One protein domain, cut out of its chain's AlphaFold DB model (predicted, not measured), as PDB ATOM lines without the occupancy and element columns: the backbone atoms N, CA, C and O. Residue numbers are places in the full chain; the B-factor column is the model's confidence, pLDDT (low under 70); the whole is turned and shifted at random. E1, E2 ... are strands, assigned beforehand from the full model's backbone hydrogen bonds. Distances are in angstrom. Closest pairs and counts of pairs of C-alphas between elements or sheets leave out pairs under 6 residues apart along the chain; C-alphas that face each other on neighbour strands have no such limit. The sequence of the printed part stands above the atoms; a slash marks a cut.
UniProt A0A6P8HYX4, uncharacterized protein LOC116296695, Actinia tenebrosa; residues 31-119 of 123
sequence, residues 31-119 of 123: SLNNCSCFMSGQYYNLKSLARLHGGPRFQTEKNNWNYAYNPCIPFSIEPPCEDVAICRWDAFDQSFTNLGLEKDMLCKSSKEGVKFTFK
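AT A GLANCE: This is residues 31 to 119 of the 123 residues of the protein "uncharacterized protein LOC116296695" of Actinia tenebrosa (UniProt A0A6P8HYX4). Two small strand assemblies sit end to end along an elongated body: at one end the three-strand sheet E1 E2 E3 lies face to face with the hairpin E10 E11 as a small sandwich, and at the other the four-strand sheet E4 E5 E8 E9 has the hairpin E6 E7 packed on it through E7. The long link of residues 46 to 57 joins the two ends. The printed part has 89 residues, with no named helix and eleven named strands, E1 to E11 in order; the class is all strand, and the four sheets are antiparallel. The whole is compact, with a radius of gyration of the C-alphas of 13.8 A, and spans 46 by 29 by 18 A.

HOW THE PARTS SIT: E1, residues 31 to 33, E2, residues 36 to 39, and E3, residues 42 to 45, form a meander, each strand the antiparallel neighbour of the one before; N 32 and O 36 are 3.1 A apart, N 37 and O 44 2.9 A. E4, residues 58 to 62, and E5, residues 65 to 69, are a hairpin, with N 60 and O 67 at 3.0 A. The hairpin of E6, residues 75 to 77, and E7, residues 81 to 84, has N 77 and O 81 at 3.0 A. E8, residues 86 to 90, is the antiparallel neighbour of E5, with N 66 and O 89 at 2.8 A, and of E9, residues 96 to 100, with N 97 and O 88 at 2.8 A. This sheet runs E4, E5, E8, E9 and is twisted, its C-alphas up to 4.4 A off the best plane. The closest C-alphas of E7 and E9, Val 84 and Gly 100, are 6.4 A apart. E10, residues 105 to 110, and E11, residues 113 to 118, are a hairpin, with N 108 and O 115 at 2.8 A. It forms a sandwich, two sheets face to face, with E1 E2 E3; the facing parts are 9.7 A centre to centre. The closest C-alphas of E2 and E10, Cys 37 and Cys 107, are 6.4 A apart; those of E9 and E11, Gly 100 and Phe 118, 5.1 A.

IN THESE COORDINATES: E1 begins at C-alpha 31, (9.550, 37.305, 43.100). E4 begins at C-alpha 58, (4.052, 17.968, 32.271), and measures 13.5 A; E5 measures 13.3 A, E8 14.2 A and E9 12.0 A. E10 measures 15.5 A, and E11, 16.6 A, ends at C-alpha 118, (3.430, 26.092, 45.792).

THE WHOLE: The C-alphas farthest apart, those of Gly 41 and Asp 93, are 45.9 A apart. The printed part has no cut, and the link from E3 to E4 is long. Mean pLDDT of the printed part is 88.6; residues 31 and 79 are under 70.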
ATOM      1  N   SER A  31      10.553  37.790  44.049       68.94
ATOM      2  CA  SER A  31       9.550  37.305  43.100       68.94
ATOM      3  C   SER A  31       9.154  38.478  42.211       68.94
ATOM      4  O   SER A  31       8.633  39.473  42.712       68.94
ATOM      5  N   LEU A  32       9.471  38.401  40.920       71.06
ATOM      6  CA  LEU A  32       9.179  39.479  39.968       71.06
ATOM      7  C   LEU A  32       7.770  39.328  39.393       71.06
ATOM      8  O   LEU A  32       7.081  40.310  39.139       71.06
ATOM      9  N   ASN A  33       7.341  38.083  39.210       78.75
ATOM     10  CA  ASN A  33       5.970  37.689  38.928       78.75
ATOM     11  C   ASN A  33       5.796  36.223  39.350       78.75
ATOM     12  O   ASN A  33       6.744  35.565  39.780       78.75
ATOM     13  N   ASN A  34       4.599  35.695  39.155       77.25
ATOM     14  CA  ASN A  34       4.191  34.326  39.476       77.25
ATOM     15  C   ASN A  34       4.945  33.227  38.687       77.25
ATOM     16  O   ASN A  34       4.607  32.054  38.785       77.25
ATOM     17  N   CYS A  35       5.974  33.597  37.914       85.81
ATOM     18  CA  CYS A  35       6.682  32.789  36.918       85.81
ATOM     19  C   CYS A  35       8.190  32.945  36.892       85.81
ATOM     20  O   CYS A  35       8.893  32.197  36.204       85.81
ATOM     21  N   SER A  36       8.690  33.964  37.575       88.94
ATOM     22  CA  SER A  36      10.075  34.361  37.475       88.94
ATOM     23  C   SER A  36      10.558  34.956  38.775       88.94
ATOM     24  O   SER A  36       9.824  35.599  39.528       88.94
ATOM     25  N   CYS A  37      11.833  34.734  39.036       89.19
ATOM     26  CA  CYS A  37      12.474  35.237  40.223       89.19
ATOM     27  C   CYS A  37      13.872  35.737  39.922       89.19
ATOM     28  O   CYS A  37      14.571  35.226  39.046       89.19
ATOM     29  N   PHE A  38      14.280  36.733  40.698       88.19
ATOM     30  CA  PHE A  38      15.653  37.186  40.737       88.19
ATOM     31  C   PHE A  38      16.278  36.775  42.063       88.19
ATOM     32  O   PHE A  38      15.818  37.164  43.140       88.19
ATOM     33  N   MET A  39      17.320  35.954  41.995       87.12
ATOM     34  CA  MET A  39      17.945  35.379  43.176       87.12
ATOM     35  C   MET A  39      19.445  35.266  42.968       87.12
ATOM     36  O   MET A  39      19.902  34.759  41.950       87.12
ATOM     37  N   SER A  40      20.217  35.752  43.942       86.12
ATOM     38  CA  SER A  40      21.684  35.701  43.906       86.12
ATOM     39  C   SER A  40      22.296  36.286  42.622       86.12
ATOM     40  O   SER A  40      23.284  35.769  42.115       86.12
ATOM     41  N   GLY A  41      21.703  37.357  42.081       86.06
ATOM     42  CA  GLY A  41      22.184  38.004  40.855       86.06
ATOM     43  C   GLY A  41      21.745  37.324  39.553       86.06
ATOM     44  O   GLY A  41      22.111  37.795  38.481       86.06
ATOM     45  N   GLN A  42      20.973  36.237  39.627       88.69
ATOM     46  CA  GLN A  42      20.495  35.492  38.466       88.69
ATOM     47  C   GLN A  42      18.982  35.609  38.304       88.69
ATOM     48  O   GLN A  42      18.232  35.615  39.282       88.69
ATOM     49  N   TYR A  43      18.547  35.679  37.047       90.38
ATOM     50  CA  TYR A  43      17.142  35.694  36.662       90.38
ATOM     51  C   TYR A  43      16.705  34.298  36.208       90.38
ATOM     52  O   TYR A  43      17.278  33.737  35.275       90.38
ATOM     53  N   TYR A  44      15.672  33.760  36.846       90.19
ATOM     54  CA  TYR A  44      15.061  32.483  36.496       90.19
ATOM     55  C   TYR A  44      13.650  32.740  35.993       90.19
ATOM     56  O   TYR A  44      12.888  33.458  36.634       90.19
ATOM     57  N   ASN A  45      13.290  32.143  34.861       90.88
ATOM     58  CA  ASN A  45      11.997  32.353  34.223       90.88
ATOM     59  C   ASN A  45      11.458  31.032  33.681       90.88
ATOM     60  O   ASN A  45      12.090  30.415  32.826       90.88
ATOM     61  N   LEU A  46      10.286  30.618  34.162       91.88
ATOM     62  CA  LEU A  46       9.640  29.376  33.740       91.88
ATOM     63  C   LEU A  46       8.687  29.561  32.554       91.88
ATOM     64  O   LEU A  46       8.162  28.575  32.042       91.88
ATOM     65  N   LYS A  47       8.465  30.795  32.084       91.94
ATOM     66  CA  LYS A  47       7.479  31.089  31.033       91.94
ATOM     67  C   LYS A  47       7.731  30.318  29.736       91.94
ATOM     68  O   LYS A  47       6.778  29.896  29.095       91.94
ATOM     69  N   SER A  48       8.989  30.097  29.358       93.31
ATOM     70  CA  SER A  48       9.339  29.316  28.158       93.31
ATOM     71  C   SER A  48       8.990  27.829  28.270       93.31
ATOM     72  O   SER A  48       8.919  27.143  27.254       93.31
ATOM     73  N   LEU A  49       8.771  27.326  29.487       93.75
ATOM     74  CA  LEU A  49       8.352  25.950  29.737       93.75
ATOM     75  C   LEU A  49       6.828  25.799  29.711       93.75
ATOM     76  O   LEU A  49       6.342  24.673  29.646       93.75
ATOM     77  N   ALA A  50       6.077  26.897  29.778       94.81
ATOM     78  CA  ALA A  50       4.626  26.863  29.798       94.81
ATOM     79  C   ALA A  50       4.065  26.322  28.478       94.81
ATOM     80  O   ALA A  50       4.497  26.701  27.386       94.81
ATOM     81  N   ARG A  51       3.044  25.471  28.568       95.12
ATOM     82  CA  ARG A  51       2.187  25.164  27.426       95.12
ATOM     83  C   ARG A  51       1.162  26.288  27.288       95.12
ATOM     84  O   ARG A  51       0.390  26.531  28.209       95.12
ATOM     85  N   LEU A  52       1.172  26.966  26.139       91.81
ATOM     86  CA  LEU A  52       0.324  28.141  25.884       91.81
ATOM     87  C   LEU A  52      -1.117  27.786  25.492       91.81
ATOM     88  O   LEU A  52      -2.021  28.594  25.676       91.81
ATOM     89  N   HIS A  53      -1.328  26.599  24.919       84.81
ATOM     90  CA  HIS A  53      -2.599  26.210  24.308       84.81
ATOM     91  C   HIS A  53      -3.110  24.900  24.910       84.81
ATOM     92  O   HIS A  53      -2.779  23.813  24.423       84.81
ATOM     93  N   GLY A  54      -3.905  25.047  25.973       80.19
ATOM     94  CA  GLY A  54      -4.672  23.987  26.628       80.19
ATOM     95  C   GLY A  54      -3.843  22.962  27.407       80.19
ATOM     96  O   GLY A  54      -2.738  22.598  27.009       80.19
ATOM     97  N   GLY A  55      -4.426  22.455  28.496       91.88
ATOM     98  CA  GLY A  55      -3.899  21.342  29.286       91.88
ATOM     99  C   GLY A  55      -2.523  21.578  29.933       91.88
ATOM    100  O   GLY A  55      -1.911  22.638  29.797       91.88
ATOM    101  N   PRO A  56      -2.008  20.572  30.654       95.12
ATOM    102  CA  PRO A  56      -0.710  20.661  31.307       95.12
ATOM    103  C   PRO A  56       0.468  20.497  30.336       95.12
ATOM    104  O   PRO A  56       0.369  19.831  29.296       95.12
ATOM    105  N   ARG A  57       1.625  21.072  30.696       96.31
ATOM    106  CA  ARG A  57       2.899  20.812  30.003       96.31
ATOM    107  C   ARG A  57       3.475  19.456  30.391       96.31
ATOM    108  O   ARG A  57       3.971  18.736  29.529       96.31
ATOM    109  N   PHE A  58       3.450  19.157  31.684       95.81
ATOM    110  CA  PHE A  58       4.052  17.968  32.271       95.81
ATOM    111  C   PHE A  58       2.969  17.117  32.917       95.81
ATOM    112  O   PHE A  58       2.107  17.645  33.620       95.81
ATOM    113  N   GLN A  59       3.037  15.808  32.688       94.56
ATOM    114  CA  GLN A  59       2.140  14.824  33.282       94.56
ATOM    115  C   GLN A  59       2.935  13.588  33.689       94.56
ATOM    116  O   GLN A  59       3.896  13.216  33.012       94.56
ATOM    117  N   THR A  60       2.558  12.969  34.801       95.38
ATOM    118  CA  THR A  60       3.143  11.708  35.260       95.38
ATOM    119  C   THR A  60       2.160  10.964  36.154       95.38
ATOM    120  O   THR A  60       1.270  11.572  36.745       95.38
ATOM    121  N   GLU A  61       2.347   9.656  36.272       94.00
ATOM    122  CA  GLU A  61       1.561   8.783  37.134       94.00
ATOM    123  C   GLU A  61       2.472   8.178  38.206       94.00
ATOM    124  O   GLU A  61       3.609   7.780  37.931       94.00
ATOM    125  N   LYS A  62       1.984   8.111  39.447       94.25
ATOM    126  CA  LYS A  62       2.675   7.438  40.543       94.25
ATOM    127  C   LYS A  62       1.692   6.961  41.603       94.25
ATOM    128  O   LYS A  62       0.950   7.762  42.160       94.25
ATOM    129  N   ASN A  63       1.778   5.682  41.971       92.06
ATOM    130  CA  ASN A  63       0.995   5.080  43.058       92.06
ATOM    131  C   ASN A  63      -0.523   5.322  42.917       92.06
ATOM    132  O   ASN A  63      -1.147   5.737  43.889       92.06
ATOM    133  N   ASN A  64      -1.094   5.099  41.727       90.75
ATOM    134  CA  ASN A  64      -2.512   5.339  41.398       90.75
ATOM    135  C   ASN A  64      -2.949   6.814  41.369       90.75
ATOM    136  O   ASN A  64      -4.128   7.107  41.184       90.75
ATOM    137  N   TRP A  65      -2.007   7.747  41.519       91.44
ATOM    138  CA  TRP A  65      -2.254   9.172  41.356       91.44
ATOM    139  C   TRP A  65      -1.688   9.658  40.034       91.44
ATOM    140  O   TRP A  65      -0.521   9.423  39.713       91.44
ATOM    141  N   ASN A  66      -2.494  10.428  39.321       92.81
ATOM    142  CA  ASN A  66      -2.041  11.255  38.223       92.81
ATOM    143  C   ASN A  66      -1.600  12.615  38.758       92.81
ATOM    144  O   ASN A  66      -2.207  13.161  39.681       92.81
ATOM    145  N   TYR A  67      -0.547  13.169  38.170       94.12
ATOM    146  CA  TYR A  67      -0.016  14.487  38.484       94.12
ATOM    147  C   TYR A  67       0.130  15.283  37.200       94.12
ATOM    148  O   TYR A  67       0.683  14.791  36.216       94.12
ATOM    149  N   ALA A  68      -0.295  16.539  37.237       95.19
ATOM    150  CA  ALA A  68      -0.175  17.449  36.113       95.19
ATOM    151  C   ALA A  68       0.348  18.807  36.568       95.19
ATOM    152  O   ALA A  68      -0.038  19.311  37.623       95.19
ATOM    153  N   TYR A  69       1.226  19.396  35.759       95.19
ATOM    154  CA  TYR A  69       1.825  20.699  36.009       95.19
ATOM    155  C   TYR A  69       1.932  21.496  34.709       95.19
ATOM    156  O   TYR A  69       2.458  21.014  33.700       95.19
ATOM    157  N   ASN A  70       1.475  22.744  34.746       95.38
ATOM    158  CA  ASN A  70       1.800  23.746  33.749       95.38
ATOM    159  C   ASN A  70       2.419  24.955  34.458       95.38
ATOM    160  O   ASN A  70       1.730  25.631  35.227       95.38
ATOM    161  N   PRO A  71       3.709  25.250  34.232       93.00
ATOM    162  CA  PRO A  71       4.278  26.497  34.710       93.00
ATOM    163  C   PRO A  71       3.494  27.669  34.125       93.00
ATOM    164  O   PRO A  71       3.191  27.659  32.934       93.00
ATOM    165  N   CYS A  72       3.248  28.701  34.931       90.25
ATOM    166  CA  CYS A  72       2.833  30.035  34.482       90.25
ATOM    167  C   CYS A  72       1.470  30.226  33.844       90.25
ATOM    168  O   CYS A  72       1.026  31.362  33.698       90.25
ATOM    169  N   ILE A  73       0.836  29.159  33.393       92.62
ATOM    170  CA  ILE A  73      -0.429  29.237  32.688       92.62
ATOM    171  C   ILE A  73      -1.331  28.204  33.341       92.62
ATOM    172  O   ILE A  73      -1.041  27.011  33.233       92.62
ATOM    173  N   PRO A  74      -2.390  28.638  34.041       93.25
ATOM    174  CA  PRO A  74      -3.370  27.720  34.585       93.25
ATOM    175  C   PRO A  74      -3.923  26.808  33.494       93.25
ATOM    176  O   PRO A  74      -4.036  27.197  32.327       93.25
ATOM    177  N   PHE A  75      -4.252  25.582  33.868       93.88
ATOM    178  CA  PHE A  75      -4.870  24.631  32.964       93.88
ATOM    179  C   PHE A  75      -6.099  24.004  33.607       93.88
ATOM    180  O   PHE A  75      -6.208  23.911  34.831       93.88
ATOM    181  N   SER A  76      -6.977  23.519  32.737       91.62
ATOM    182  CA  SER A  76      -8.062  22.618  33.093       91.62
ATOM    183  C   SER A  76      -7.937  21.348  32.257       91.62
ATOM    184  O   SER A  76      -7.516  21.400  31.096       91.62
ATOM    185  N   ILE A  77      -8.265  20.207  32.849       86.44
ATOM    186  CA  ILE A  77      -8.374  18.918  32.165       86.44
ATOM    187  C   ILE A  77      -9.605  18.196  32.711       86.44
ATOM    188  O   ILE A  77      -9.897  18.288  33.905       86.44
ATOM    189  N   GLU A  78     -10.333  17.517  31.820       73.56
ATOM    190  CA  GLU A  78     -11.437  16.633  32.200       73.56
ATOM    191  C   GLU A  78     -10.995  15.632  33.285       73.56
ATOM    192  O   GLU A  78      -9.816  15.278  33.351       73.56
ATOM    193  N   PRO A  79     -11.916  15.232  34.172       67.06
ATOM    194  CA  PRO A  79     -11.825  15.545  35.591       67.06
ATOM    195  C   PRO A  79     -10.566  15.052  36.311       67.06
ATOM    196  O   PRO A  79     -10.074  13.966  35.994       67.06
ATOM    197  N   PRO A  80     -10.121  15.768  37.373       77.81
ATOM    198  CA  PRO A  80     -10.880  16.790  38.117       77.81
ATOM    199  C   PRO A  80     -10.109  18.113  38.353       77.81
ATOM    200  O   PRO A  80     -10.336  18.812  39.334       77.81
ATOM    201  N   CYS A  81      -9.164  18.477  37.485       88.75
ATOM    202  CA  CYS A  81      -8.332  19.668  37.684       88.75
ATOM    203  C   CYS A  81      -8.866  20.871  36.900       88.75
ATOM    204  O   CYS A  81      -8.883  20.840  35.669       88.75
ATOM    205  N   GLU A  82      -9.217  21.950  37.601       90.00
ATOM    206  CA  GLU A  82      -9.776  23.171  37.008       90.00
ATOM    207  C   GLU A  82      -9.012  24.420  37.459       90.00
ATOM    208  O   GLU A  82      -8.877  24.658  38.657       90.00
ATOM    209  N   ASP A  83      -8.531  25.217  36.498       91.75
ATOM    210  CA  ASP A  83      -7.840  26.500  36.723       91.75
ATOM    211  C   ASP A  83      -6.690  26.424  37.751       91.75
ATOM    212  O   ASP A  83      -6.559  27.216  38.686       91.75
ATOM    213  N   VAL A  84      -5.825  25.423  37.583       92.94
ATOM    214  CA  VAL A  84      -4.697  25.142  38.484       92.94
ATOM    215  C   VAL A  84      -3.365  25.205  37.752       92.94
ATOM    216  O   VAL A  84      -3.279  24.921  36.560       92.94
ATOM    217  N   ALA A  85      -2.293  25.548  38.473       93.94
ATOM    218  CA  ALA A  85      -0.938  25.395  37.943       93.94
ATOM    219  C   ALA A  85      -0.436  23.968  38.137       93.94
ATOM    220  O   ALA A  85       0.251  23.441  37.266       93.94
ATOM    221  N   ILE A  86      -0.779  23.336  39.263       94.56
ATOM    222  CA  ILE A  86      -0.409  21.961  39.592       94.56
ATOM    223  C   ILE A  86      -1.560  21.233  40.279       94.56
ATOM    224  O   ILE A  86      -2.233  21.761  41.166       94.56
ATOM    225  N   CYS A  87      -1.763  19.984  39.886       93.81
ATOM    226  CA  CYS A  87      -2.862  19.165  40.356       93.81
ATOM    227  C   CYS A  87      -2.436  17.715  40.520       93.81
ATOM    228  O   CYS A  87      -1.528  17.244  39.829       93.81
ATOM    229  N   ARG A  88      -3.139  17.002  41.398       93.12
ATOM    230  CA  ARG A  88      -3.178  15.544  41.370       93.12
ATOM    231  C   ARG A  88      -4.604  15.035  41.452       93.12
ATOM    232  O   ARG A  88      -5.435  15.681  42.091       93.12
ATOM    233  N   TRP A  89      -4.839  13.857  40.902       92.44
ATOM    234  CA  TRP A  89      -6.117  13.171  41.015       92.44
ATOM    235  C   TRP A  89      -5.953  11.664  41.045       92.44
ATOM    236  O   TRP A  89      -4.960  11.131  40.546       92.44
ATOM    237  N   ASP A  90      -6.906  11.007  41.688       90.62
ATOM    238  CA  ASP A  90      -6.961   9.558  41.755       90.62
ATOM    239  C   ASP A  90      -7.426   9.006  40.404       90.62
ATOM    240  O   ASP A  90      -8.332   9.552  39.766       90.62
ATOM    241  N   ALA A  91      -6.779   7.939  39.941       83.69
ATOM    242  CA  ALA A  91      -7.099   7.322  38.660       83.69
ATOM    243  C   ALA A  91      -8.472   6.616  38.641       83.69
ATOM    244  O   ALA A  91      -8.979   6.312  37.561       83.69
ATOM    245  N   PHE A  92      -9.069   6.351  39.805       85.00
ATOM    246  CA  PHE A  92     -10.248   5.505  39.966       85.00
ATOM    247  C   PHE A  92     -11.460   6.238  40.550       85.00
ATOM    248  O   PHE A  92     -12.581   5.947  40.136       85.00
ATOM    249  N   ASP A  93     -11.270   7.167  41.492       79.12
ATOM    250  CA  ASP A  93     -12.382   7.763  42.258       79.12
ATOM    251  C   ASP A  93     -12.747   9.215  41.882       79.12
ATOM    252  O   ASP A  93     -13.574   9.837  42.550       79.12
ATOM    253  N   GLN A  94     -12.170   9.751  40.796       74.19
ATOM    254  CA  GLN A  94     -12.330  11.145  40.335       74.19
ATOM    255  C   GLN A  94     -12.064  12.206  41.423       74.19
ATOM    256  O   GLN A  94     -12.376  13.385  41.234       74.19
ATOM    257  N   SER A  95     -11.469  11.845  42.564       83.81
ATOM    258  CA  SER A  95     -11.069  12.823  43.566       83.81
ATOM    259  C   SER A  95      -9.830  13.572  43.087       83.81
ATOM    260  O   SER A  95      -8.899  12.995  42.523       83.81
ATOM    261  N   PHE A  96      -9.785  14.883  43.332       88.38
ATOM    262  CA  PHE A  96      -8.590  15.684  43.089       88.38
ATOM    263  C   PHE A  96      -8.111  16.420  44.321       88.38
ATOM    264  O   PHE A  96      -8.790  16.598  45.334       88.38
ATOM    265  N   THR A  97      -6.877  16.882  44.217       90.31
ATOM    266  CA  THR A  97      -6.328  17.900  45.091       90.31
ATOM    267  C   THR A  97      -5.668  18.961  44.226       90.31
ATOM    268  O   THR A  97      -4.709  18.674  43.506       90.31
ATOM    269  N   ASN A  98      -6.150  20.199  44.345       92.19
ATOM    270  CA  ASN A  98      -5.411  21.371  43.899       92.19
ATOM    271  C   ASN A  98      -4.115  21.461  44.719       92.19
ATOM    272  O   ASN A  98      -4.153  21.628  45.940       92.19
ATOM    273  N   LEU A  99      -2.970  21.293  44.059       93.00
ATOM    274  CA  LEU A  99      -1.661  21.344  44.707       93.00
ATOM    275  C   LEU A  99      -1.043  22.748  44.650       93.00
ATOM    276  O   LEU A  99      -0.017  22.985  45.290       93.00
ATOM    277  N   GLY A 100      -1.654  23.675  43.913       92.00
ATOM    278  CA  GLY A 100      -1.174  25.039  43.773       92.00
ATOM    279  C   GLY A 100      -1.797  25.791  42.602       92.00
ATOM    280  O   GLY A 100      -1.934  25.276  41.487       92.00
ATOM    281  N   LEU A 101      -2.088  27.064  42.856       91.69
ATOM    282  CA  LEU A 101      -2.425  28.039  41.827       91.69
ATOM    283  C   LEU A 101      -1.154  28.698  41.295       91.69
ATOM    284  O   LEU A 101      -0.144  28.796  41.994       91.69
ATOM    285  N   GLU A 102      -1.230  29.202  40.068       89.69
ATOM    286  CA  GLU A 102      -0.132  29.925  39.418       89.69
ATOM    287  C   GLU A 102       0.348  31.098  40.284       89.69
ATOM    288  O   GLU A 102       1.535  31.205  40.595       89.69
ATOM    289  N   LYS A 103      -0.603  31.872  40.819       87.81
ATOM    290  CA  LYS A 103      -0.347  33.014  41.705       87.81
ATOM    291  C   LYS A 103       0.332  32.694  43.034       87.81
ATOM    292  O   LYS A 103       0.867  33.594  43.673       87.81
ATOM    293  N   ASP A 104       0.301  31.434  43.460       87.50
ATOM    294  CA  ASP A 104       0.842  31.011  44.752       87.50
ATOM    295  C   ASP A 104       2.261  30.436  44.629       87.50
ATOM    296  O   ASP A 104       2.818  29.933  45.614       87.50
ATOM    297  N   MET A 105       2.858  30.500  43.433       88.00
ATOM    298  CA  MET A 105       4.225  30.054  43.219       88.00
ATOM    299  C   MET A 105       5.222  30.983  43.920       88.00
ATOM    300  O   MET A 105       5.250  32.197  43.732       88.00
ATOM    301  N   LEU A 106       6.101  30.379  44.714       87.06
ATOM    302  CA  LEU A 106       7.174  31.048  45.434       87.06
ATOM    303  C   LEU A 106       8.521  30.497  44.995       87.06
ATOM    304  O   LEU A 106       8.679  29.287  44.841       87.06
ATOM    305  N   CYS A 107       9.516  31.372  44.895       86.25
ATOM    306  CA  CYS A 107      10.901  30.962  44.717       86.25
ATOM    307  C   CYS A 107      11.646  30.944  46.056       86.25
ATOM    308  O   CYS A 107      11.457  31.812  46.913       86.25
ATOM    309  N   LYS A 108      12.521  29.956  46.243       86.75
ATOM    310  CA  LYS A 108      13.402  29.864  47.410       86.75
ATOM    311  C   LYS A 108      14.788  29.392  47.001       86.75
ATOM    312  O   LYS A 108      14.923  28.502  46.161       86.75
ATOM    313  N   SER A 109      15.813  29.947  47.641       84.38
ATOM    314  CA  SER A 109      17.168  29.411  47.554       84.38
ATOM    315  C   SER A 109      17.236  28.088  48.306       84.38
ATOM    316  O   SER A 109      16.742  27.990  49.431       84.38
ATOM    317  N   SER A 110      17.896  27.094  47.731       83.56
ATOM    318  CA  SER A 110      18.207  25.826  48.386       83.56
ATOM    319  C   SER A 110      19.662  25.434  48.128       83.56
ATOM    320  O   SER A 110      20.316  26.014  47.263       83.56
ATOM    321  N   LYS A 111      20.165  24.426  48.852       84.75
ATOM    322  CA  LYS A 111      21.522  23.891  48.638       84.75
ATOM    323  C   LYS A 111      21.734  23.342  47.217       84.75
ATOM    324  O   LYS A 111      22.859  23.327  46.743       84.75
ATOM    325  N   GLU A 112      20.657  22.928  46.549       86.06
ATOM    326  CA  GLU A 112      20.650  22.337  45.201       86.06
ATOM    327  C   GLU A 112      20.383  23.374  44.092       86.06
ATOM    328  O   GLU A 112      20.294  23.019  42.922       86.06
ATOM    329  N   GLY A 113      20.219  24.654  44.444       84.62
ATOM    330  CA  GLY A 113      19.836  25.720  43.514       84.62
ATOM    331  C   GLY A 113      18.484  26.344  43.856       84.62
ATOM    332  O   GLY A 113      18.062  26.358  45.016       84.62
ATOM    333  N   VAL A 114      17.798  26.895  42.854       86.75
ATOM    334  CA  VAL A 114      16.501  27.561  43.038       86.75
ATOM    335  C   VAL A 114      15.364  26.549  43.031       86.75
ATOM    336  O   VAL A 114      15.240  25.741  42.116       86.75
ATOM    337  N   LYS A 115      14.503  26.618  44.051       89.19
ATOM    338  CA  LYS A 115      13.280  25.818  44.150       89.19
ATOM    339  C   LYS A 115      12.059  26.698  43.932       89.19
ATOM    340  O   LYS A 115      11.918  27.732  44.586       89.19
ATOM    341  N   PHE A 116      11.170  26.248  43.055       87.94
ATOM    342  CA  PHE A 116       9.822  26.783  42.915       87.94
ATOM    343  C   PHE A 116       8.874  25.920  43.744       87.94
ATOM    344  O   PHE A 116       8.892  24.695  43.651       87.94
ATOM    345  N   THR A 117       8.099  26.554  44.615       89.06
ATOM    346  CA  THR A 117       7.229  25.881  45.583       89.06
ATOM    347  C   THR A 117       5.843  26.487  45.544       89.06
ATOM    348  O   THR A 117       5.726  27.706  45.476       89.06
ATOM    349  N   PHE A 118       4.817  25.655  45.673       88.88
ATOM    350  CA  PHE A 118       3.430  26.092  45.792       88.88
ATOM    351  C   PHE A 118       2.975  26.005  47.245       88.88
ATOM    352  O   PHE A 118       3.367  25.094  47.981       88.88
ATOM    353  N   LYS A 119       2.139  26.953  47.668       83.06
ATOM    354  CA  LYS A 119       1.347  26.788  48.886       83.06
ATOM    355  C   LYS A 119       0.106  25.983  48.528       83.06
ATOM    356  O   LYS A 119      -0.686  26.423  47.703       83.06
TER     357      LYS A 119